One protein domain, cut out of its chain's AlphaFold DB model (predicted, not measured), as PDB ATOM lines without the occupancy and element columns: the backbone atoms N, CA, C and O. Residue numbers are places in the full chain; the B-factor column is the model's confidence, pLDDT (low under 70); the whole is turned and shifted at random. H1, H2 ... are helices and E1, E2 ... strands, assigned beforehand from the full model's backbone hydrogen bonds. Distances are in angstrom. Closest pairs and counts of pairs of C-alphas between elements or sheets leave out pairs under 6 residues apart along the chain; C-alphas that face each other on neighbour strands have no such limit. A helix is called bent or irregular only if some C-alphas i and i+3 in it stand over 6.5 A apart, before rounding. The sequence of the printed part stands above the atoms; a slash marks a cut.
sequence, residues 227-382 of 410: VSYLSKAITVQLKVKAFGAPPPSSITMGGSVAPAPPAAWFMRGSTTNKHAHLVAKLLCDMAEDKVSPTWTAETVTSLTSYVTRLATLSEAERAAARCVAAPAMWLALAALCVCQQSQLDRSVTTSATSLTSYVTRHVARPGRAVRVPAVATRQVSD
ATOM      1  N   VAL A 227      21.660  -0.425   0.985       95.19
ATOM      2  CA  VAL A 227      22.345  -1.421   1.821       95.19
ATOM      3  C   VAL A 227      23.436  -0.754   2.655       95.19
ATOM      4  O   VAL A 227      23.544  -1.044   3.846       95.19
ATOM      5  N   SER A 228      24.183   0.200   2.088       94.31
ATOM      6  CA  SER A 228      25.142   0.997   2.858       94.31
ATOM      7  C   SER A 228      24.466   1.851   3.932       94.31
ATOM      8  O   SER A 228      24.988   2.007   5.035       94.31
ATOM      9  N   TYR A 229      23.298   2.415   3.640       95.69
ATOM     10  CA  TYR A 229      22.549   3.189   4.617       95.69
ATOM     11  C   TYR A 229      22.081   2.304   5.779       95.69
ATOM     12  O   TYR A 229      22.229   2.685   6.939       95.69
ATOM     13  N   LEU A 230      21.592   1.094   5.487       94.81
ATOM     14  CA  LEU A 230      21.245   0.097   6.501       94.81
ATOM     15  C   LEU A 230      22.462  -0.303   7.350       94.81
ATOM     16  O   LEU A 230      22.364  -0.354   8.579       94.81
ATOM     17  N   SER A 231      23.622  -0.531   6.730       91.88
ATOM     18  CA  SER A 231      24.824  -0.947   7.456       91.88
ATOM     19  C   SER A 231      25.353   0.113   8.430       91.88
ATOM     20  O   SER A 231      26.015  -0.252   9.401       91.88
ATOM     21  N   LYS A 232      25.004   1.401   8.268       91.75
ATOM     22  CA  LYS A 232      25.342   2.466   9.240       91.75
ATOM     23  C   LYS A 232      24.698   2.266  10.617       91.75
ATOM     24  O   LYS A 232      25.179   2.845  11.587       91.75
ATOM     25  N   ALA A 233      23.620   1.487  10.713       91.25
ATOM     26  CA  ALA A 233      22.954   1.176  11.980       91.25
ATOM     27  C   ALA A 233      23.425  -0.142  12.617       91.25
ATOM     28  O   ALA A 233      23.008  -0.463  13.731       91.25
ATOM     29  N   ILE A 234      24.267  -0.919  11.929       88.69
ATOM     30  CA  ILE A 234      24.738  -2.214  12.425       88.69
ATOM     31  C   ILE A 234      25.899  -2.003  13.396       88.69
ATOM     32  O   ILE A 234      26.819  -1.223  13.145       88.69
ATOM     33  N   THR A 235      25.864  -2.749  14.500       85.25
ATOM     34  CA  THR A 235      26.941  -2.788  15.492       85.25
ATOM     35  C   THR A 235      27.476  -4.213  15.618       85.25
ATOM     36  O   THR A 235      26.711  -5.167  15.786       85.25
ATOM     37  N   VAL A 236      28.795  -4.368  15.523       83.38
ATOM     38  CA  VAL A 236      29.488  -5.659  15.635       83.38
ATOM     39  C   VAL A 236      30.322  -5.656  16.905       83.38
ATOM     40  O   VAL A 236      31.107  -4.739  17.126       83.38
ATOM     41  N   GLN A 237      30.171  -6.679  17.744       78.69
ATOM     42  CA  GLN A 237      31.005  -6.855  18.931       78.69
ATOM     43  C   GLN A 237      32.114  -7.867  18.655       78.69
ATOM     44  O   GLN A 237      31.845  -9.040  18.374       78.69
ATOM     45  N   LEU A 238      33.372  -7.432  18.763       71.00
ATOM     46  CA  LEU A 238      34.515  -8.335  18.665       71.00
ATOM     47  C   LEU A 238      34.858  -8.880  20.050       71.00
ATOM     48  O   LEU A 238      35.240  -8.145  20.957       71.00
ATOM     49  N   LYS A 239      34.755 -10.202  20.204       63.88
ATOM     50  CA  LYS A 239      35.234 -10.916  21.391       63.88
ATOM     51  C   LYS A 239      36.446 -11.757  21.011       63.88
ATOM     52  O   LYS A 239      36.299 -12.834  20.428       63.88
ATOM     53  N   VAL A 240      37.639 -11.267  21.337       59.88
ATOM     54  CA  VAL A 240      38.872 -12.060  21.255       59.88
ATOM     55  C   VAL A 240      38.925 -12.931  22.505       59.88
ATOM     56  O   VAL A 240      38.891 -12.426  23.624       59.88
ATOM     57  N   LYS A 241      38.944 -14.254  22.332       51.34
ATOM     58  CA  LYS A 241      39.055 -15.189  23.456       51.34
ATOM     59  C   LYS A 241      40.525 -15.278  23.870       51.34
ATOM     60  O   LYS A 241      41.202 -16.234  23.524       51.34
ATOM     61  N   ALA A 242      41.006 -14.248  24.561       50.03
ATOM     62  CA  ALA A 242      42.254 -14.289  25.315       50.03
ATOM     63  C   ALA A 242      41.915 -14.376  26.811       50.03
ATOM     64  O   ALA A 242      40.968 -13.739  27.280       50.03
ATOM     65  N   PHE A 243      42.642 -15.211  27.555       42.53
ATOM     66  CA  PHE A 243      42.526 -15.259  29.013       42.53
ATOM     67  C   PHE A 243      42.918 -13.882  29.573       42.53
ATOM     68  O   PHE A 243      44.010 -13.400  29.292       42.53
ATOM     69  N   GLY A 244      42.002 -13.224  30.293       56.81
ATOM     70  CA  GLY A 244      42.196 -11.855  30.796       56.81
ATOM     71  C   GLY A 244      41.854 -10.726  29.811       56.81
ATOM     72  O   GLY A 244      42.268  -9.592  30.032       56.81
ATOM     73  N   ALA A 245      41.122 -11.005  28.724       51.12
ATOM     74  CA  ALA A 245      40.806  -9.998  27.709       51.12
ATOM     75  C   ALA A 245      39.892  -8.857  28.220       51.12
ATOM     76  O   ALA A 245      38.937  -9.128  28.958       51.12
ATOM     77  N   PRO A 246      40.118  -7.606  27.764       53.84
ATOM     78  CA  PRO A 246      39.222  -6.477  28.011       53.84
ATOM     79  C   PRO A 246      37.797  -6.739  27.479       53.84
ATOM     80  O   PRO A 246      37.600  -7.619  26.632       53.84
ATOM     81  N   PRO A 247      36.782  -5.995  27.968       57.34
ATOM     82  CA  PRO A 247      35.396  -6.150  27.523       57.34
ATOM     83  C   PRO A 247      35.266  -6.012  25.994       57.34
ATOM     84  O   PRO A 247      36.063  -5.311  25.368       57.34
ATOM     85  N   PRO A 248      34.270  -6.678  25.373       61.66
ATOM     86  CA  PRO A 248      34.110  -6.676  23.921       61.66
ATOM     87  C   PRO A 248      33.916  -5.250  23.397       61.66
ATOM     88  O   PRO A 248      32.998  -4.547  23.824       61.66
ATOM     89  N   SER A 249      34.756  -4.831  22.448       70.06
ATOM     90  CA  SER A 249      34.621  -3.534  21.790       70.06
ATOM     91  C   SER A 249      33.522  -3.600  20.727       70.06
ATOM     92  O   SER A 249      33.494  -4.496  19.876       70.06
ATOM     93  N   SER A 250      32.574  -2.665  20.799       78.38
ATOM     94  CA  SER A 250      31.550  -2.478  19.772       78.38
ATOM     95  C   SER A 250      32.100  -1.616  18.645       78.38
ATOM     96  O   SER A 250      32.605  -0.523  18.899       78.38
ATOM     97  N   ILE A 251      31.952  -2.082  17.412       82.12
ATOM     98  CA  ILE A 251      32.419  -1.397  16.210       82.12
ATOM     99  C   ILE A 251      31.224  -1.116  15.301       82.12
ATOM    100  O   ILE A 251      30.291  -1.918  15.219       82.12
ATOM    101  N   THR A 252      31.254   0.028  14.621       86.38
ATOM    102  CA  THR A 252      30.269   0.449  13.617       86.38
ATOM    103  C   THR A 252      30.955   0.684  12.274       86.38
ATOM    104  O   THR A 252      32.166   0.921  12.215       86.38
ATOM    105  N   MET A 253      30.192   0.637  11.178       85.75
ATOM    106  CA  MET A 253      30.739   0.838   9.831       85.75
ATOM    107  C   MET A 253      31.414   2.208   9.672       85.75
ATOM    108  O   MET A 253      32.533   2.289   9.166       85.75
ATOM    109  N   GLY A 254      30.752   3.276  10.129       80.31
ATOM    110  CA  GLY A 254      31.175   4.654   9.871       80.31
ATOM    111  C   GLY A 254      32.576   4.995  10.389       80.31
ATOM    112  O   GLY A 254      33.256   5.811   9.770       80.31
ATOM    113  N   GLY A 255      33.015   4.343  11.472       76.25
ATOM    114  CA  GLY A 255      34.350   4.519  12.056       76.25
ATOM    115  C   GLY A 255      35.382   3.460  11.653       76.25
ATOM    116  O   GLY A 255      36.551   3.610  11.985       76.25
ATOM    117  N   SER A 256      34.981   2.389  10.962       78.19
ATOM    118  CA  SER A 256      35.875   1.265  10.637       78.19
ATOM    119  C   SER A 256      36.285   1.204   9.170       78.19
ATOM    120  O   SER A 256      37.396   0.780   8.865       78.19
ATOM    121  N   VAL A 257      35.422   1.644   8.253       78.81
ATOM    122  CA  VAL A 257      35.693   1.558   6.815       78.81
ATOM    123  C   VAL A 257      36.655   2.662   6.380       78.81
ATOM    124  O   VAL A 257      36.338   3.852   6.465       78.81
ATOM    125  N   ALA A 258      37.828   2.285   5.867       66.06
ATOM    126  CA  ALA A 258      38.770   3.237   5.279       66.06
ATOM    127  C   ALA A 258      38.116   3.979   4.092       66.06
ATOM    128  O   ALA A 258      37.331   3.377   3.356       66.06
ATOM    129  N   PRO A 259      38.390   5.281   3.893       61.78
ATOM    130  CA  PRO A 259      37.825   6.009   2.769       61.78
ATOM    131  C   PRO A 259      38.509   5.502   1.495       61.78
ATOM    132  O   PRO A 259      39.662   5.829   1.231       61.78
ATOM    133  N   ALA A 260      37.816   4.654   0.738       54.69
ATOM    134  CA  ALA A 260      38.326   4.075  -0.498       54.69
ATOM    135  C   ALA A 260      37.629   4.713  -1.713       54.69
ATOM    136  O   ALA A 260      36.400   4.636  -1.836       54.69
ATOM    137  N   PRO A 261      38.374   5.336  -2.637       52.97
ATOM    138  CA  PRO A 261      37.852   5.650  -3.956       52.97
ATOM    139  C   PRO A 261      37.451   4.357  -4.691       52.97
ATOM    140  O   PRO A 261      38.066   3.316  -4.462       52.97
ATOM    141  N   PRO A 262      36.463   4.400  -5.598       50.41
ATOM    142  CA  PRO A 262      35.775   5.599  -6.074       50.41
ATOM    143  C   PRO A 262      34.349   5.807  -5.515       50.41
ATOM    144  O   PRO A 262      33.630   6.674  -6.003       50.41
ATOM    145  N   ALA A 263      33.919   5.071  -4.484       58.19
ATOM    146  CA  ALA A 263      32.516   5.093  -4.042       58.19
ATOM    147  C   ALA A 263      32.306   4.749  -2.553       58.19
ATOM    148  O   ALA A 263      31.471   3.915  -2.220       58.19
ATOM    149  N   ALA A 264      33.054   5.377  -1.639       69.75
ATOM    150  CA  ALA A 264      32.914   5.120  -0.196       69.75
ATOM    151  C   ALA A 264      32.364   6.296   0.624       69.75
ATOM    152  O   ALA A 264      32.174   6.143   1.831       69.75
ATOM    153  N   TRP A 265      32.095   7.462   0.016       83.19
ATOM    154  CA  TRP A 265      31.661   8.639   0.783       83.19
ATOM    155  C   TRP A 265      30.364   8.339   1.553       83.19
ATOM    156  O   TRP A 265      30.287   8.536   2.763       83.19
ATOM    157  N   PHE A 266      29.384   7.717   0.895       88.25
ATOM    158  CA  PHE A 266      28.089   7.413   1.500       88.25
ATOM    159  C   PHE A 266      28.155   6.304   2.561       88.25
ATOM    160  O   PHE A 266      27.194   6.154   3.315       88.25
ATOM    161  N   MET A 267      29.277   5.580   2.686       87.62
ATOM    162  CA  MET A 267      29.504   4.571   3.730       87.62
ATOM    163  C   MET A 267      29.958   5.167   5.068       87.62
ATOM    164  O   MET A 267      30.044   4.451   6.063       87.62
ATOM    165  N   ARG A 268      30.248   6.469   5.130       85.94
ATOM    166  CA  ARG A 268      30.642   7.150   6.370       85.94
ATOM    167  C   ARG A 268      29.445   7.689   7.151       85.94
ATOM    168  O   ARG A 268      28.342   7.833   6.621       85.94
ATOM    169  N   GLY A 269      29.674   8.010   8.420       85.38
ATOM    170  CA  GLY A 269      28.654   8.522   9.334       85.38
ATOM    171  C   GLY A 269      27.744   7.433   9.911       85.38
ATOM    172  O   GLY A 269      27.985   6.235   9.757       85.38
ATOM    173  N   SER A 270      26.685   7.869  10.585       86.94
ATOM    174  CA  SER A 270      25.723   7.013  11.285       86.94
ATOM    175  C   SER A 270      24.291   7.266  10.814       86.94
ATOM    176  O   SER A 270      23.997   8.282  10.190       86.94
ATOM    177  N   THR A 271      23.378   6.357  11.147       91.69
ATOM    178  CA  THR A 271      21.933   6.579  11.001       91.69
ATOM    179  C   THR A 271      21.183   6.066  12.227       91.69
ATOM    180  O   THR A 271      21.733   5.338  13.055       91.69
ATOM    181  N   THR A 272      19.909   6.432  12.350       91.44
ATOM    182  CA  THR A 272      19.050   5.934  13.422       91.44
ATOM    183  C   THR A 272      18.542   4.530  13.115       91.44
ATOM    184  O   THR A 272      18.227   4.184  11.973       91.44
ATOM    185  N   ASN A 273      18.328   3.737  14.167       90.00
ATOM    186  CA  ASN A 273      17.658   2.442  14.046       90.00
ATOM    187  C   ASN A 273      16.283   2.573  13.368       90.00
ATOM    188  O   ASN A 273      15.892   1.706  12.595       90.00
ATOM    189  N   LYS A 274      15.536   3.657  13.616       93.25
ATOM    190  CA  LYS A 274      14.212   3.872  13.010       93.25
ATOM    191  C   LYS A 274      14.299   4.000  11.487       93.25
ATOM    192  O   LYS A 274      13.499   3.386  10.790       93.25
ATOM    193  N   HIS A 275      15.264   4.757  10.966       94.69
ATOM    194  CA  HIS A 275      15.432   4.909   9.518       94.69
ATOM    195  C   HIS A 275      15.988   3.650   8.867       94.69
ATOM    196  O   HIS A 275      15.489   3.249   7.818       94.69
ATOM    197  N   ALA A 276      16.946   2.989   9.519       94.12
ATOM    198  CA  ALA A 276      17.458   1.701   9.069       94.12
ATOM    199  C   ALA A 276      16.331   0.670   8.901       94.12
ATOM    200  O   ALA A 276      16.272  -0.008   7.882       94.12
ATOM    201  N   HIS A 277      15.368   0.624   9.828       91.81
ATOM    202  CA  HIS A 277      14.188  -0.233   9.694       91.81
ATOM    203  C   HIS A 277      13.309   0.105   8.484       91.81
ATOM    204  O   HIS A 277      12.808  -0.803   7.824       91.81
ATOM    205  N   LEU A 278      13.105   1.389   8.175       95.94
ATOM    206  CA  LEU A 278      12.317   1.790   7.004       95.94
ATOM    207  C   LEU A 278      12.995   1.367   5.694       95.94
ATOM    208  O   LEU A 278      12.302   0.942   4.765       95.94
ATOM    209  N   VAL A 279      14.326   1.458   5.636       96.81
ATOM    210  CA  VAL A 279      15.128   1.036   4.477       96.81
ATOM    211  C   VAL A 279      15.212  -0.485   4.375       96.81
ATOM    212  O   VAL A 279      14.995  -1.015   3.291       96.81
ATOM    213  N   ALA A 280      15.416  -1.203   5.483       94.75
ATOM    214  CA  ALA A 280      15.356  -2.664   5.505       94.75
ATOM    215  C   ALA A 280      13.997  -3.165   4.998       94.75
ATOM    216  O   ALA A 280      13.941  -4.002   4.104       94.75
ATOM    217  N   LYS A 281      12.898  -2.569   5.485       94.56
ATOM    218  CA  LYS A 281      11.551  -2.880   4.997       94.56
ATOM    219  C   LYS A 281      11.398  -2.599   3.501       94.56
ATOM    220  O   LYS A 281      10.782  -3.393   2.808       94.56
ATOM    221  N   LEU A 282      11.935  -1.486   2.997       95.94
ATOM    222  CA  LEU A 282      11.913  -1.183   1.562       95.94
ATOM    223  C   LEU A 282      12.658  -2.248   0.749       95.94
ATOM    224  O   LEU A 282      12.121  -2.710  -0.250       95.94
ATOM    225  N   LEU A 283      13.843  -2.670   1.193       96.00
ATOM    226  CA  LEU A 283      14.615  -3.719   0.528       96.00
ATOM    227  C   LEU A 283      13.879  -5.072   0.535       96.00
ATOM    228  O   LEU A 283      13.838  -5.732  -0.499       96.00
ATOM    229  N   CYS A 284      13.241  -5.454   1.651       93.75
ATOM    230  CA  CYS A 284      12.381  -6.645   1.701       93.75
ATOM    231  C   CYS A 284      11.202  -6.522   0.727       93.75
ATOM    232  O   CYS A 284      10.964  -7.428  -0.063       93.75
ATOM    233  N   ASP A 285      10.494  -5.386   0.730       94.31
ATOM    234  CA  ASP A 285       9.361  -5.154  -0.171       94.31
ATOM    235  C   ASP A 285       9.793  -5.211  -1.652       94.31
ATOM    236  O   ASP A 285       9.045  -5.696  -2.498       94.31
ATOM    237  N   MET A 286      11.003  -4.748  -1.983       94.94
ATOM    238  CA  MET A 286      11.568  -4.863  -3.332       94.94
ATOM    239  C   MET A 286      11.906  -6.313  -3.698       94.94
ATOM    240  O   MET A 286      11.669  -6.710  -4.831       94.94
ATOM    241  N   ALA A 287      12.428  -7.109  -2.760       92.44
ATOM    242  CA  ALA A 287      12.753  -8.522  -2.976       92.44
ATOM    243  C   ALA A 287      11.516  -9.446  -3.012       92.44
ATOM    244  O   ALA A 287      11.597 -10.555  -3.532       92.44
ATOM    245  N   GLU A 288      10.385  -9.005  -2.460       90.56
ATOM    246  CA  GLU A 288       9.125  -9.761  -2.378       90.56
ATOM    247  C   GLU A 288       8.082  -9.316  -3.417       90.56
ATOM    248  O   GLU A 288       6.905  -9.636  -3.273       90.56
ATOM    249  N   ASP A 289       8.491  -8.562  -4.443       91.94
ATOM    250  CA  ASP A 289       7.603  -8.048  -5.498       91.94
ATOM    251  C   ASP A 289       6.451  -7.153  -4.983       91.94
ATOM    252  O   ASP A 289       5.368  -7.065  -5.556       91.94
ATOM    253  N   LYS A 290       6.669  -6.449  -3.867       92.38
ATOM    254  CA  LYS A 290       5.685  -5.523  -3.275       92.38
ATOM    255  C   LYS A 290       5.853  -4.077  -3.741       92.38
ATOM    256  O   LYS A 290       5.005  -3.238  -3.442       92.38
ATOM    257  N   VAL A 291       6.958  -3.762  -4.420       90.81
ATOM    258  CA  VAL A 291       7.236  -2.421  -4.966       90.81
ATOM    259  C   VAL A 291       7.033  -2.392  -6.476       90.81
ATOM    260  O   VAL A 291       6.256  -1.583  -6.972       90.81
ATOM    261  N   SER A 292       7.750  -3.245  -7.207       89.25
ATOM    262  CA  SER A 292       7.626  -3.400  -8.656       89.25
ATOM    263  C   SER A 292       8.340  -4.683  -9.097       89.25
ATOM    264  O   SER A 292       9.469  -4.916  -8.647       89.25
ATOM    265  N   PRO A 293       7.771  -5.451 -10.042       89.31
ATOM    266  CA  PRO A 293       8.331  -6.736 -10.477       89.31
ATOM    267  C   PRO A 293       9.685  -6.604 -11.160       89.31
ATOM    268  O   PRO A 293      10.495  -7.530 -11.152       89.31
ATOM    269  N   THR A 294       9.974  -5.425 -11.709       93.06
ATOM    270  CA  THR A 294      11.270  -5.139 -12.331       93.06
ATOM    271  C   THR A 294      12.419  -5.087 -11.322       93.06
ATOM    272  O   THR A 294      13.564  -5.305 -11.705       93.06
ATOM    273  N   TRP A 295      12.131  -4.837 -10.040       94.88
ATOM    274  CA  TRP A 295      13.142  -4.712  -8.988       94.88
ATOM    275  C   TRP A 295      13.452  -6.019  -8.267       94.88
ATOM    276  O   TRP A 295      14.544  -6.143  -7.713       94.88
ATOM    277  N   THR A 296      12.544  -6.993  -8.289       93.50
ATOM    278  CA  THR A 296      12.671  -8.250  -7.540       93.50
ATOM    279  C   THR A 296      13.957  -8.998  -7.879       93.50
ATOM    280  O   THR A 296      14.779  -9.258  -6.997       93.50
ATOM    281  N   ALA A 297      14.182  -9.279  -9.165       91.31
ATOM    282  CA  ALA A 297      15.359 -10.019  -9.617       91.31
ATOM    283  C   ALA A 297      16.668  -9.261  -9.336       91.31
ATOM    284  O   ALA A 297      17.626  -9.857  -8.843       91.31
ATOM    285  N   GLU A 298      16.697  -7.950  -9.591       93.94
ATOM    286  CA  GLU A 298      17.871  -7.100  -9.342       93.94
ATOM    287  C   GLU A 298      18.223  -7.048  -7.848       93.94
ATOM    288  O   GLU A 298      19.392  -7.142  -7.467       93.94
ATOM    289  N   THR A 299      17.201  -6.943  -6.992       95.12
ATOM    290  CA  THR A 299      17.354  -6.867  -5.535       95.12
ATOM    291  C   THR A 299      17.895  -8.170  -4.978       95.12
ATOM    292  O   THR A 299      18.909  -8.156  -4.285       95.12
ATOM    293  N   VAL A 300      17.281  -9.304  -5.326       91.44
ATOM    294  CA  VAL A 300      17.751 -10.624  -4.881       91.44
ATOM    295  C   VAL A 300      19.176 -10.886  -5.376       91.44
ATOM    296  O   VAL A 300      20.037 -11.260  -4.584       91.44
ATOM    297  N   THR A 301      19.461 -10.606  -6.650       91.56
ATOM    298  CA  THR A 301      20.797 -10.801  -7.238       91.56
ATOM    299  C   THR A 301      21.859  -9.961  -6.527       91.56
ATOM    300  O   THR A 301      22.925 -10.471  -6.178       91.56
ATOM    301  N   SER A 302      21.572  -8.684  -6.261       92.69
ATOM    302  CA  SER A 302      22.512  -7.788  -5.580       92.69
ATOM    303  C   SER A 302      22.745  -8.195  -4.128       92.69
ATOM    304  O   SER A 302      23.891  -8.248  -3.682       92.69
ATOM    305  N   LEU A 303      21.684  -8.557  -3.398       91.25
ATOM    306  CA  LEU A 303      21.794  -9.040  -2.022       91.25
ATOM    307  C   LEU A 303      22.654 -10.311  -1.934       91.25
ATOM    308  O   LEU A 303      23.585 -10.366  -1.126       91.25
ATOM    309  N   THR A 304      22.425 -11.287  -2.818       89.62
ATOM    310  CA  THR A 304      23.261 -12.493  -2.914       89.62
ATOM    311  C   THR A 304      24.702 -12.153  -3.307       89.62
ATOM    312  O   THR A 304      25.642 -12.743  -2.767       89.62
ATOM    313  N   SER A 305      24.910 -11.172  -4.193       90.12
ATOM    314  CA  SER A 305      26.247 -10.707  -4.588       90.12
ATOM    315  C   SER A 305      27.034 -10.143  -3.404       90.12
ATOM    316  O   SER A 305      28.213 -10.471  -3.259       90.12
ATOM    317  N   TYR A 306      26.414  -9.355  -2.515       90.38
ATOM    318  CA  TYR A 306      27.100  -8.829  -1.326       90.38
ATOM    319  C   TYR A 306      27.579  -9.949  -0.397       90.38
ATOM    320  O   TYR A 306      28.733  -9.939   0.031       90.38
ATOM    321  N   VAL A 307      26.728 -10.947  -0.137       87.31
ATOM    322  CA  VAL A 307      27.081 -12.110   0.697       87.31
ATOM    323  C   VAL A 307      28.176 -12.952   0.037       87.31
ATOM    324  O   VAL A 307      29.165 -13.310   0.680       87.31
ATOM    325  N   THR A 308      28.048 -13.219  -1.263       85.06
ATOM    326  CA  THR A 308      29.030 -14.002  -2.029       85.06
ATOM    327  C   THR A 308      30.387 -13.303  -2.076       85.06
ATOM    328  O   THR A 308      31.418 -13.948  -1.905       85.06
ATOM    329  N   ARG A 309      30.412 -11.972  -2.217       85.38
ATOM    330  CA  ARG A 309      31.648 -11.178  -2.236       85.38
ATOM    331  C   ARG A 309      32.455 -11.329  -0.950       85.38
ATOM    332  O   ARG A 309      33.677 -11.446  -1.008       85.38
ATOM    333  N   LEU A 310      31.779 -11.366   0.199       82.81
ATOM    334  CA  LEU A 310      32.422 -11.629   1.487       82.81
ATOM    335  C   LEU A 310      33.039 -13.036   1.528       82.81
ATOM    336  O   LEU A 310      34.155 -13.210   2.018       82.81
ATOM    337  N   ALA A 311      32.336 -14.032   0.989       76.38
ATOM    338  CA  ALA A 311      32.813 -15.410   0.932       76.38
ATOM    339  C   ALA A 311      34.048 -15.588   0.030       76.38
ATOM    340  O   ALA A 311      34.903 -16.427   0.311       76.38
ATOM    341  N   THR A 312      34.170 -14.776  -1.021       79.81
ATOM    342  CA  THR A 312      35.308 -14.801  -1.951       79.81
ATOM    343  C   THR A 312      36.527 -14.003  -1.483       79.81
ATOM    344  O   THR A 312      37.558 -14.063  -2.147       79.81
ATOM    345  N   LEU A 313      36.450 -13.267  -0.363       78.06
ATOM    346  CA  LEU A 313      37.610 -12.534   0.164       78.06
ATOM    347  C   LEU A 313      38.765 -13.484   0.479       78.06
ATOM    348  O   LEU A 313      38.542 -14.620   0.907       78.06
ATOM    349  N   SER A 314      39.999 -13.008   0.319       81.19
ATOM    350  CA  SER A 314      41.191 -13.785   0.664       81.19
ATOM    351  C   SER A 314      41.250 -14.082   2.169       81.19
ATOM    352  O   SER A 314      40.706 -13.343   2.989       81.19
ATOM    353  N   GLU A 315      41.934 -15.155   2.570       72.56
ATOM    354  CA  GLU A 315      42.071 -15.511   3.991       72.56
ATOM    355  C   GLU A 315      42.701 -14.380   4.823       72.56
ATOM    356  O   GLU A 315      42.263 -14.104   5.940       72.56
ATOM    357  N   ALA A 316      43.652 -13.647   4.236       77.62
ATOM    358  CA  ALA A 316      44.285 -12.495   4.867       77.62
ATOM    359  C   ALA A 316      43.293 -11.349   5.152       77.62
ATOM    360  O   ALA A 316      43.403 -10.676   6.175       77.62
ATOM    361  N   GLU A 317      42.312 -11.127   4.275       74.00
ATOM    362  CA  GLU A 317      41.270 -10.107   4.453       74.00
ATOM    363  C   GLU A 317      40.176 -10.546   5.432       74.00
ATOM    364  O   GLU A 317      39.526  -9.696   6.039       74.00
ATOM    365  N   ARG A 318      40.009 -11.858   5.652       72.31
ATOM    366  CA  ARG A 318      39.077 -12.410   6.651       72.31
ATOM    367  C   ARG A 318      39.584 -12.279   8.090       72.31
ATOM    368  O   ARG A 318      38.808 -12.495   9.024       72.31
ATOM    369  N   ALA A 319      40.848 -11.903   8.298       75.56
ATOM    370  CA  ALA A 319      41.372 -11.594   9.626       75.56
ATOM    371  C   ALA A 319      40.532 -10.489  10.291       75.56
ATOM    372  O   ALA A 319      40.249  -9.472   9.664       75.56
ATOM    373  N   ALA A 320      40.152 -10.656  11.564       72.19
ATOM    374  CA  ALA A 320      39.144  -9.810  12.222       72.19
ATOM    375  C   ALA A 320      39.413  -8.297  12.099       72.19
ATOM    376  O   ALA A 320      38.501  -7.540  11.781       72.19
ATOM    377  N   ALA A 321      40.664  -7.866  12.281       75.06
ATOM    378  CA  ALA A 321      41.048  -6.458  12.164       75.06
ATOM    379  C   ALA A 321      40.877  -5.899  10.737       75.06
ATOM    380  O   ALA A 321      40.467  -4.755  10.566       75.06
ATOM    381  N   ARG A 322      41.156  -6.709   9.709       77.56
ATOM    382  CA  ARG A 322      41.063  -6.310   8.294       77.56
ATOM    383  C   ARG A 322      39.641  -6.436   7.755       77.56
ATOM    384  O   ARG A 322      39.188  -5.571   7.015       77.56
ATOM    385  N   CYS A 323      38.928  -7.469   8.189       80.06
ATOM    386  CA  CYS A 323      37.550  -7.742   7.803       80.06
ATOM    387  C   CYS A 323      36.611  -6.620   8.264       80.06
ATOM    388  O   CYS A 323      35.730  -6.203   7.519       80.06
ATOM    389  N   VAL A 324      36.843  -6.066   9.461       82.75
ATOM    390  CA  VAL A 324      36.034  -4.957   9.985       82.75
ATOM    391  C   VAL A 324      36.271  -3.637   9.254       82.75
ATOM    392  O   VAL A 324      35.350  -2.829   9.149       82.75
ATOM    393  N   ALA A 325      37.450  -3.454   8.662       83.50
ATOM    394  CA  ALA A 325      37.732  -2.309   7.805       83.50
ATOM    395  C   ALA A 325      37.203  -2.465   6.366       83.50
ATOM    396  O   ALA A 325      37.175  -1.490   5.613       83.50
ATOM    397  N   ALA A 326      36.778  -3.670   5.969       84.88
ATOM    398  CA  ALA A 326      36.358  -3.963   4.604       84.88
ATOM    399  C   ALA A 326      34.875  -3.596   4.362       84.88
ATOM    400  O   ALA A 326      33.992  -4.144   5.030       84.88
ATOM    401  N   PRO A 327      34.555  -2.767   3.345       87.94
ATOM    402  CA  PRO A 327      33.177  -2.475   2.934       87.94
ATOM    403  C   PRO A 327      32.315  -3.722   2.702       87.94
ATOM    404  O   PRO A 327      31.152  -3.766   3.098       87.94
ATOM    405  N   ALA A 328      32.902  -4.751   2.079       87.31
ATOM    406  CA  ALA A 328      32.208  -5.981   1.711       87.31
ATOM    407  C   ALA A 328      31.598  -6.704   2.922       87.31
ATOM    408  O   ALA A 328      30.524  -7.283   2.801       87.31
ATOM    409  N   MET A 329      32.240  -6.628   4.093       87.56
ATOM    410  CA  MET A 329      31.724  -7.232   5.321       87.56
ATOM    411  C   MET A 329      30.433  -6.549   5.778       87.56
ATOM    412  O   MET A 329      29.431  -7.218   6.021       87.56
ATOM    413  N   TRP A 330      30.425  -5.217   5.830       90.31
ATOM    414  CA  TRP A 330      29.272  -4.443   6.291       90.31
ATOM    415  C   TRP A 330      28.069  -4.555   5.357       90.31
ATOM    416  O   TRP A 330      26.938  -4.686   5.828       90.31
ATOM    417  N   LEU A 331      28.310  -4.552   4.043       91.62
ATOM    418  CA  LEU A 331      27.255  -4.756   3.051       91.62
ATOM    419  C   LEU A 331      26.690  -6.180   3.119       91.62
ATOM    420  O   LEU A 331      25.477  -6.353   3.053       91.62
ATOM    421  N   ALA A 332      27.539  -7.191   3.320       89.81
ATOM    422  CA  ALA A 332      27.090  -8.566   3.515       89.81
ATOM    423  C   ALA A 332      26.264  -8.726   4.800       89.81
ATOM    424  O   ALA A 332      25.212  -9.358   4.767       89.81
ATOM    425  N   LEU A 333      26.682  -8.117   5.917       89.31
ATOM    426  CA  LEU A 333      25.895  -8.120   7.155       89.31
ATOM    427  C   LEU A 333      24.528  -7.460   6.958       89.31
ATOM    428  O   LEU A 333      23.519  -8.010   7.393       89.31
ATOM    429  N   ALA A 334      24.478  -6.310   6.285       91.50
ATOM    430  CA  ALA A 334      23.217  -5.646   5.972       91.50
ATOM    431  C   ALA A 334      22.331  -6.487   5.044       91.50
ATOM    432  O   ALA A 334      21.132  -6.585   5.295       91.50
ATOM    433  N   ALA A 335      22.906  -7.151   4.039       90.88
ATOM    434  CA  ALA A 335      22.168  -8.061   3.168       90.88
ATOM    435  C   ALA A 335      21.565  -9.241   3.953       90.88
ATOM    436  O   ALA A 335      20.380  -9.530   3.807       90.88
ATOM    437  N   LEU A 336      22.328  -9.852   4.865       87.88
ATOM    438  CA  LEU A 336      21.841 -10.928   5.741       87.88
ATOM    439  C   LEU A 336      20.712 -10.483   6.688       87.88
ATOM    440  O   LEU A 336      19.914 -11.314   7.103       87.88
ATOM    441  N   CYS A 337      20.609  -9.190   7.015       85.44
ATOM    442  CA  CYS A 337      19.498  -8.660   7.816       85.44
ATOM    443  C   CYS A 337      18.173  -8.561   7.037       85.44
ATOM    444  O   CYS A 337      17.131  -8.338   7.650       85.44
ATOM    445  N   VAL A 338      18.219  -8.662   5.704       87.06
ATOM    446  CA  VAL A 338      17.079  -8.467   4.790       87.06
ATOM    447  C   VAL A 338      16.716  -9.767   4.064       87.06
ATOM    448  O   VAL A 338      15.541 -10.015   3.798       87.06
ATOM    449  N   CYS A 339      17.704 -10.599   3.723       79.69
ATOM    450  CA  CYS A 339      17.500 -11.850   3.000       79.69
ATOM    451  C   CYS A 339      16.736 -12.890   3.826       79.69
ATOM    452  O   CYS A 339      17.120 -13.217   4.947       79.69
ATOM    453  N   GLN A 340      15.722 -13.507   3.216       70.88
ATOM    454  CA  GLN A 340      15.149 -14.751   3.726       70.88
ATOM    455  C   GLN A 340      16.058 -15.936   3.359       70.88
ATOM    456  O   GLN A 340      16.624 -15.960   2.262       70.88
ATOM    457  N   GLN A 341      16.150 -16.940   4.235       63.19
ATOM    458  CA  GLN A 341      16.953 -18.156   4.025       63.19
ATOM    459  C   GLN A 341      16.659 -18.817   2.661       63.19
ATOM    460  O   GLN A 341      17.570 -19.140   1.906       63.19
ATOM    461  N   SER A 342      15.379 -18.886   2.284       64.44
ATOM    462  CA  SER A 342      14.900 -19.455   1.017       64.44
ATOM    463  C   SER A 342      15.417 -18.733  -0.236       64.44
ATOM    464  O   SER A 342      15.650 -19.369  -1.264       64.44
ATOM    465  N   GLN A 343      15.617 -17.411  -0.167       65.69
ATOM    466  CA  GLN A 343      16.132 -16.600  -1.278       65.69
ATOM    467  C   GLN A 343      17.625 -16.865  -1.504       65.69
ATOM    468  O   GLN A 343      18.090 -16.940  -2.645       65.69
ATOM    469  N   LEU A 344      18.371 -17.058  -0.414       62.22
ATOM    470  CA  LEU A 344      19.778 -17.445  -0.469       62.22
ATOM    471  C   LEU A 344      19.910 -18.884  -0.979       62.22
ATOM    472  O   LEU A 344      20.642 -19.120  -1.932       62.22
ATOM    473  N   ASP A 345      19.138 -19.828  -0.446       62.28
ATOM    474  CA  ASP A 345      19.243 -21.243  -0.825       62.28
ATOM    475  C   ASP A 345      18.932 -21.493  -2.309       62.28
ATOM    476  O   ASP A 345      19.590 -22.321  -2.943       62.28
ATOM    477  N   ARG A 346      17.987 -20.737  -2.891       60.34
ATOM    478  CA  ARG A 346      17.599 -20.833  -4.312       60.34
ATOM    479  C   ARG A 346      18.595 -20.179  -5.276       60.34
ATOM    480  O   ARG A 346      18.642 -20.558  -6.442       60.34
ATOM    481  N   SER A 347      19.360 -19.188  -4.818       56.41
ATOM    482  CA  SER A 347      20.355 -18.481  -5.645       56.41
ATOM    483  C   SER A 347      21.770 -19.053  -5.500       56.41
ATOM    484  O   SER A 347      22.588 -18.926  -6.406       56.41
ATOM    485  N   VAL A 348      22.052 -19.734  -4.387       55.78
ATOM    486  CA  VAL A 348      23.367 -20.293  -4.031       55.78
ATOM    487  C   VAL A 348      23.503 -21.779  -4.440       55.78
ATOM    488  O   VAL A 348      24.578 -22.380  -4.321       55.78
ATOM    489  N   THR A 349      22.442 -22.376  -5.001       46.53
ATOM    490  CA  THR A 349      22.347 -23.804  -5.371       46.53
ATOM    491  C   THR A 349      23.366 -24.258  -6.427       46.53
ATOM    492  O   THR A 349      23.552 -25.457  -6.606       46.53
ATOM    493  N   THR A 350      24.072 -23.349  -7.109       44.59
ATOM    494  CA  THR A 350      25.006 -23.731  -8.183       44.59
ATOM    495  C   THR A 350      26.432 -24.052  -7.706       44.59
ATOM    496  O   THR A 350      27.149 -24.708  -8.452       44.59
ATOM    497  N   SER A 351      26.857 -23.710  -6.476       40.94
ATOM    498  CA  SER A 351      28.175 -24.162  -5.953       40.94
ATOM    499  C   SER A 351      28.479 -23.824  -4.481       40.94
ATOM    500  O   SER A 351      29.651 -23.730  -4.114       40.94
ATOM    501  N   ALA A 352      27.488 -23.570  -3.613       44.19
ATOM    502  CA  ALA A 352      27.810 -22.869  -2.365       44.19
ATOM    503  C   ALA A 352      26.897 -23.115  -1.147       44.19
ATOM    504  O   ALA A 352      26.848 -22.279  -0.245       44.19
ATOM    505  N   THR A 353      26.293 -24.299  -1.001       43.06
ATOM    506  CA  THR A 353      25.722 -24.745   0.296       43.06
ATOM    507  C   THR A 353      26.746 -24.674   1.445       43.06
ATOM    508  O   THR A 353      26.385 -24.504   2.609       43.06
ATOM    509  N   SER A 354      28.043 -24.707   1.118       46.75
ATOM    510  CA  SER A 354      29.139 -24.470   2.061       46.75
ATOM    511  C   SER A 354      29.334 -22.987   2.431       46.75
ATOM    512  O   SER A 354      29.720 -22.711   3.558       46.75
ATOM    513  N   LEU A 355      29.030 -22.007   1.561       43.72
ATOM    514  CA  LEU A 355      29.357 -20.586   1.795       43.72
ATOM    515  C   LEU A 355      28.387 -19.876   2.742       43.72
ATOM    516  O   LEU A 355      28.845 -19.152   3.621       43.72
ATOM    517  N   THR A 356      27.076 -20.105   2.632       44.28
ATOM    518  CA  THR A 356      26.101 -19.564   3.601       44.28
ATOM    519  C   THR A 356      26.337 -20.181   4.979       44.28
ATOM    520  O   THR A 356      26.406 -19.476   5.982       44.28
ATOM    521  N   SER A 357      26.594 -21.496   5.022       47.53
ATOM    522  CA  SER A 357      27.013 -22.191   6.241       47.53
ATOM    523  C   SER A 357      28.335 -21.639   6.785       47.53
ATOM    524  O   SER A 357      28.455 -21.440   7.987       47.53
ATOM    525  N   TYR A 358      29.310 -21.319   5.930       44.66
ATOM    526  CA  TYR A 358      30.614 -20.780   6.319       44.66
ATOM    527  C   TYR A 358      30.529 -19.340   6.840       44.66
ATOM    528  O   TYR A 358      31.090 -19.051   7.892       44.66
ATOM    529  N   VAL A 359      29.801 -18.437   6.178       48.31
ATOM    530  CA  VAL A 359      29.613 -17.050   6.646       48.31
ATOM    531  C   VAL A 359      28.856 -17.045   7.978       48.31
ATOM    532  O   VAL A 359      29.308 -16.417   8.937       48.31
ATOM    533  N   THR A 360      27.799 -17.849   8.110       47.62
ATOM    534  CA  THR A 360      27.066 -18.000   9.375       47.62
ATOM    535  C   THR A 360      27.904 -18.703  10.460       47.62
ATOM    536  O   THR A 360      27.884 -18.289  11.615       47.62
ATOM    537  N   ARG A 361      28.732 -19.709  10.132       41.97
ATOM    538  CA  ARG A 361      29.584 -20.441  11.104       41.97
ATOM    539  C   ARG A 361      30.924 -19.787  11.436       41.97
ATOM    540  O   ARG A 361      31.515 -20.160  12.451       41.97
ATOM    541  N   HIS A 362      31.455 -18.887  10.614       38.69
ATOM    542  CA  HIS A 362      32.791 -18.299  10.813       38.69
ATOM    543  C   HIS A 362      32.765 -16.780  10.997       38.69
ATOM    544  O   HIS A 362      33.584 -16.269  11.762       38.69
ATOM    545  N   VAL A 363      31.808 -16.065  10.393       45.62
ATOM    546  CA  VAL A 363      31.638 -14.611  10.574       45.62
ATOM    547  C   VAL A 363      30.552 -14.313  11.615       45.62
ATOM    548  O   VAL A 363      30.782 -13.499  12.508       45.62
ATOM    549  N   ALA A 364      29.425 -15.035  11.587       40.91
ATOM    550  CA  ALA A 364      28.263 -14.812  12.460       40.91
ATOM    551  C   ALA A 364      27.976 -15.972  13.444       40.91
ATOM    552  O   ALA A 364      26.824 -16.363  13.619       40.91
ATOM    553  N   ARG A 365      29.008 -16.547  14.095       35.94
ATOM    554  CA  ARG A 365      28.812 -17.656  15.060       35.94
ATOM    555  C   ARG A 365      27.731 -17.319  16.104       35.94
ATOM    556  O   ARG A 365      27.884 -16.292  16.777       35.94
ATOM    557  N   PRO A 366      26.747 -18.207  16.354       32.16
ATOM    558  CA  PRO A 366      25.852 -18.095  17.503       32.16
ATOM    559  C   PRO A 366      26.706 -18.128  18.777       32.16
ATOM    560  O   PRO A 366      27.419 -19.094  19.037       32.16
ATOM    561  N   GLY A 367      26.744 -17.011  19.503       34.06
ATOM    562  CA  GLY A 367      27.667 -16.768  20.621       34.06
ATOM    563  C   GLY A 367      28.577 -15.542  20.443       34.06
ATOM    564  O   GLY A 367      29.203 -15.103  21.409       34.06
ATOM    565  N   ARG A 368      28.632 -14.944  19.242       41.19
ATOM    566  CA  ARG A 368      29.203 -13.611  18.977       41.19
ATOM    567  C   ARG A 368      28.058 -12.654  18.636       41.19
ATOM    568  O   ARG A 368      27.488 -12.726  17.557       41.19
ATOM    569  N   ALA A 369      27.674 -11.803  19.583       37.69
ATOM    570  CA  ALA A 369      26.483 -10.966  19.475       37.69
ATOM    571  C   ALA A 369      26.655  -9.840  18.434       37.69
ATOM    572  O   ALA A 369      27.139  -8.753  18.750       37.69
ATOM    573  N   VAL A 370      26.234 -10.080  17.190       40.41
ATOM    574  CA  VAL A 370      25.872  -9.000  16.261       40.41
ATOM    575  C   VAL A 370      24.504  -8.490  16.708       40.41
ATOM    576  O   VAL A 370      23.515  -9.219  16.641       40.41
ATOM    577  N   ARG A 371      24.436  -7.263  17.234       41.16
ATOM    578  CA  ARG A 371      23.164  -6.675  17.669       41.16
ATOM    579  C   ARG A 371      22.525  -5.986  16.462       41.16
ATOM    580  O   ARG A 371      22.937  -4.896  16.074       41.16
ATOM    581  N   VAL A 372      21.547  -6.665  15.863       40.88
ATOM    582  CA  VAL A 372      20.758  -6.190  14.717       40.88
ATOM    583  C   VAL A 372      19.504  -5.448  15.225       40.88
ATOM    584  O   VAL A 372      18.956  -5.839  16.260       40.88
ATOM    585  N   PRO A 373      19.035  -4.377  14.554       33.88
ATOM    586  CA  PRO A 373      17.805  -3.671  14.918       33.88
ATOM    587  C   PRO A 373      16.572  -4.607  15.018       33.88
ATOM    588  O   PRO A 373      16.374  -5.488  14.183       33.88
ATOM    589  N   ALA A 374      15.732  -4.402  16.041       34.91
ATOM    590  CA  ALA A 374      14.699  -5.333  16.533       34.91
ATOM    591  C   ALA A 374      13.477  -5.626  15.617       34.91
ATOM    592  O   ALA A 374      12.490  -6.203  16.074       34.91
ATOM    593  N   VAL A 375      13.502  -5.264  14.331       34.56
ATOM    594  CA  VAL A 375      12.523  -5.754  13.330       34.56
ATOM    595  C   VAL A 375      13.134  -6.824  12.414       34.56
ATOM    596  O   VAL A 375      12.389  -7.570  11.790       34.56
ATOM    597  N   ALA A 376      14.458  -7.018  12.428       34.38
ATOM    598  CA  ALA A 376      15.080  -8.221  11.859       34.38
ATOM    599  C   ALA A 376      14.918  -9.455  12.775       34.38
ATOM    600  O   ALA A 376      15.126 -10.591  12.363       34.38
ATOM    601  N   THR A 377      14.511  -9.258  14.033       35.31
ATOM    602  CA  THR A 377      14.501 -10.299  15.074       35.31
ATOM    603  C   THR A 377      13.231 -11.145  15.149       35.31
ATOM    604  O   THR A 377      13.132 -11.948  16.064       35.31
ATOM    605  N   ARG A 378      12.272 -11.041  14.217       31.42
ATOM    606  CA  ARG A 378      11.251 -12.103  14.077       31.42
ATOM    607  C   ARG A 378      11.715 -13.205  13.122       31.42
ATOM    608  O   ARG A 378      11.746 -14.355  13.523       31.42
ATOM    609  N   GLN A 379      12.244 -12.861  11.946       33.34
ATOM    610  CA  GLN A 379      12.790 -13.863  11.016       33.34
ATOM    611  C   GLN A 379      14.171 -14.409  11.410       33.34
ATOM    612  O   GLN A 379      14.463 -15.565  11.119       33.34
ATOM    613  N   VAL A 380      15.025 -13.636  12.089       33.47
ATOM    614  CA  VAL A 380      16.310 -14.165  12.591       33.47
ATOM    615  C   VAL A 380      16.105 -15.069  13.813       33.47
ATOM    616  O   VAL A 380      16.861 -16.016  13.991       33.47
ATOM    617  N   SER A 381      15.073 -14.826  14.631       29.31
ATOM    618  CA  SER A 381      14.804 -15.661  15.810       29.31
ATOM    619  C   SER A 381      14.201 -17.018  15.432       29.31
ATOM    620  O   SER A 381      14.594 -18.009  16.038       29.31
ATOM    621  N   ASP A 382      13.358 -17.082  14.394       30.33
ATOM    622  CA  ASP A 382      12.791 -18.348  13.897       30.33
ATOM    623  C   ASP A 382      13.826 -19.201  13.128       30.33
ATOM    624  O   ASP A 382      13.746 -20.425  13.128       30.33
TER     625      ASP A 382
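AT A GLANCE: This is residues 227 to 382 of the 410 residues of the protein "(diamondback moth) hypothetical protein" of Plutella xylostella (UniProt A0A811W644). A cluster of crossed helices has the short helix H6 in its middle, with the long helix H4 and the small helix H1 both packed on H6, while H3 reaches from H1 to H4. At another end is a small two-stranded hairpin, E1 and E2, whose loop sticks out with residues 241 to 246; H7 and H8 pack on H4. The printed part has 156 residues, in the order H1 E1 E2 H2 H3 H4 H5 H6 H7 H8 H9, with the sheet E1 - E2 antiparallel; the class is mostly helix. It is compact, with a radius of gyration of the C-alphas of 15.5 A and spans of 52 by 35 by 34 A.

IN THESE COORDINATES: E1 is residues 235 to 238, 9.9 A long, and E2 is residues 249 to 252, 10.1 A. H1, residues 227 to 231, begins at C-alpha 227 (22.345, -1.421, 1.821). H2 is residues 253 to 256 and H3 residues 273 to 287, 20.8 A. H4, residues 293 to 311, is 28.4 A long, from (8.331, -6.736, -10.477) to (32.813, -15.410, 0.932); it is only just irregular, with C-alphas 294 and 297 6.9 A apart. H5 is residues 320 to 325, H6 327 to 336, 14.4 A, H7 341 to 347, and H8 353 to 363, 15.6 A. H9, residues 379 to 382, ends at (12.791, -18.348, 13.897).

HOW THE PARTS SIT: In the hairpin E1 and E2, N 236 and O 251 are 2.9 A apart and N 251 and O 236 2.8 A, within hydrogen-bond range. Residues 235 to 236 of E1 also pair, antiparallel, with residues 370 to 371. H2 touches H5, closest C-alphas Ser 256 and Ala 325, 4.9 A. H1 touches H6, closest C-alphas Ser 231 and Ala 334, 5.2 A. H3 touches H1 with residues 276 to 280 alone, closest C-alphas Ala 276 and Leu 230, 4.8 A. H4 is the hub. It touches H6 at a steep tilt of 55 degrees, opposite ways, with its residues 303 to 310 alone, closest C-alphas Val 307 and Ala 332, 4.5 A. It touches H3 at 66 degrees, also steep, closest C-alphas Thr 296 and Ala 287, 4.6 A. It touches H7 about perpendicular, at 88 degrees, closest C-alphas Thr 304 and Leu 344, 6.5 A, and H8, closest C-alphas Ala 311 and Leu 355, 6.3 A. H9 touches no helix. Every O i to N i+4 pair is within hydrogen-bond range in H1, H3, H6 and H7, against 13 of 15 in H4, 1 of 2 in H5 and 6 of 7 in H8; H2 and H9 are too short for such a pair.

THE WHOLE: The C-alphas farthest apart are those of Gly 244 and Pro 293, 53.6 A. The printed part has no cut. The links H2 to H3 and H8 to H9 are long. The mean pLDDT of the printed part is 72.0; residues 239 to 248, 258 to 264 and 341 to 382 are under 70.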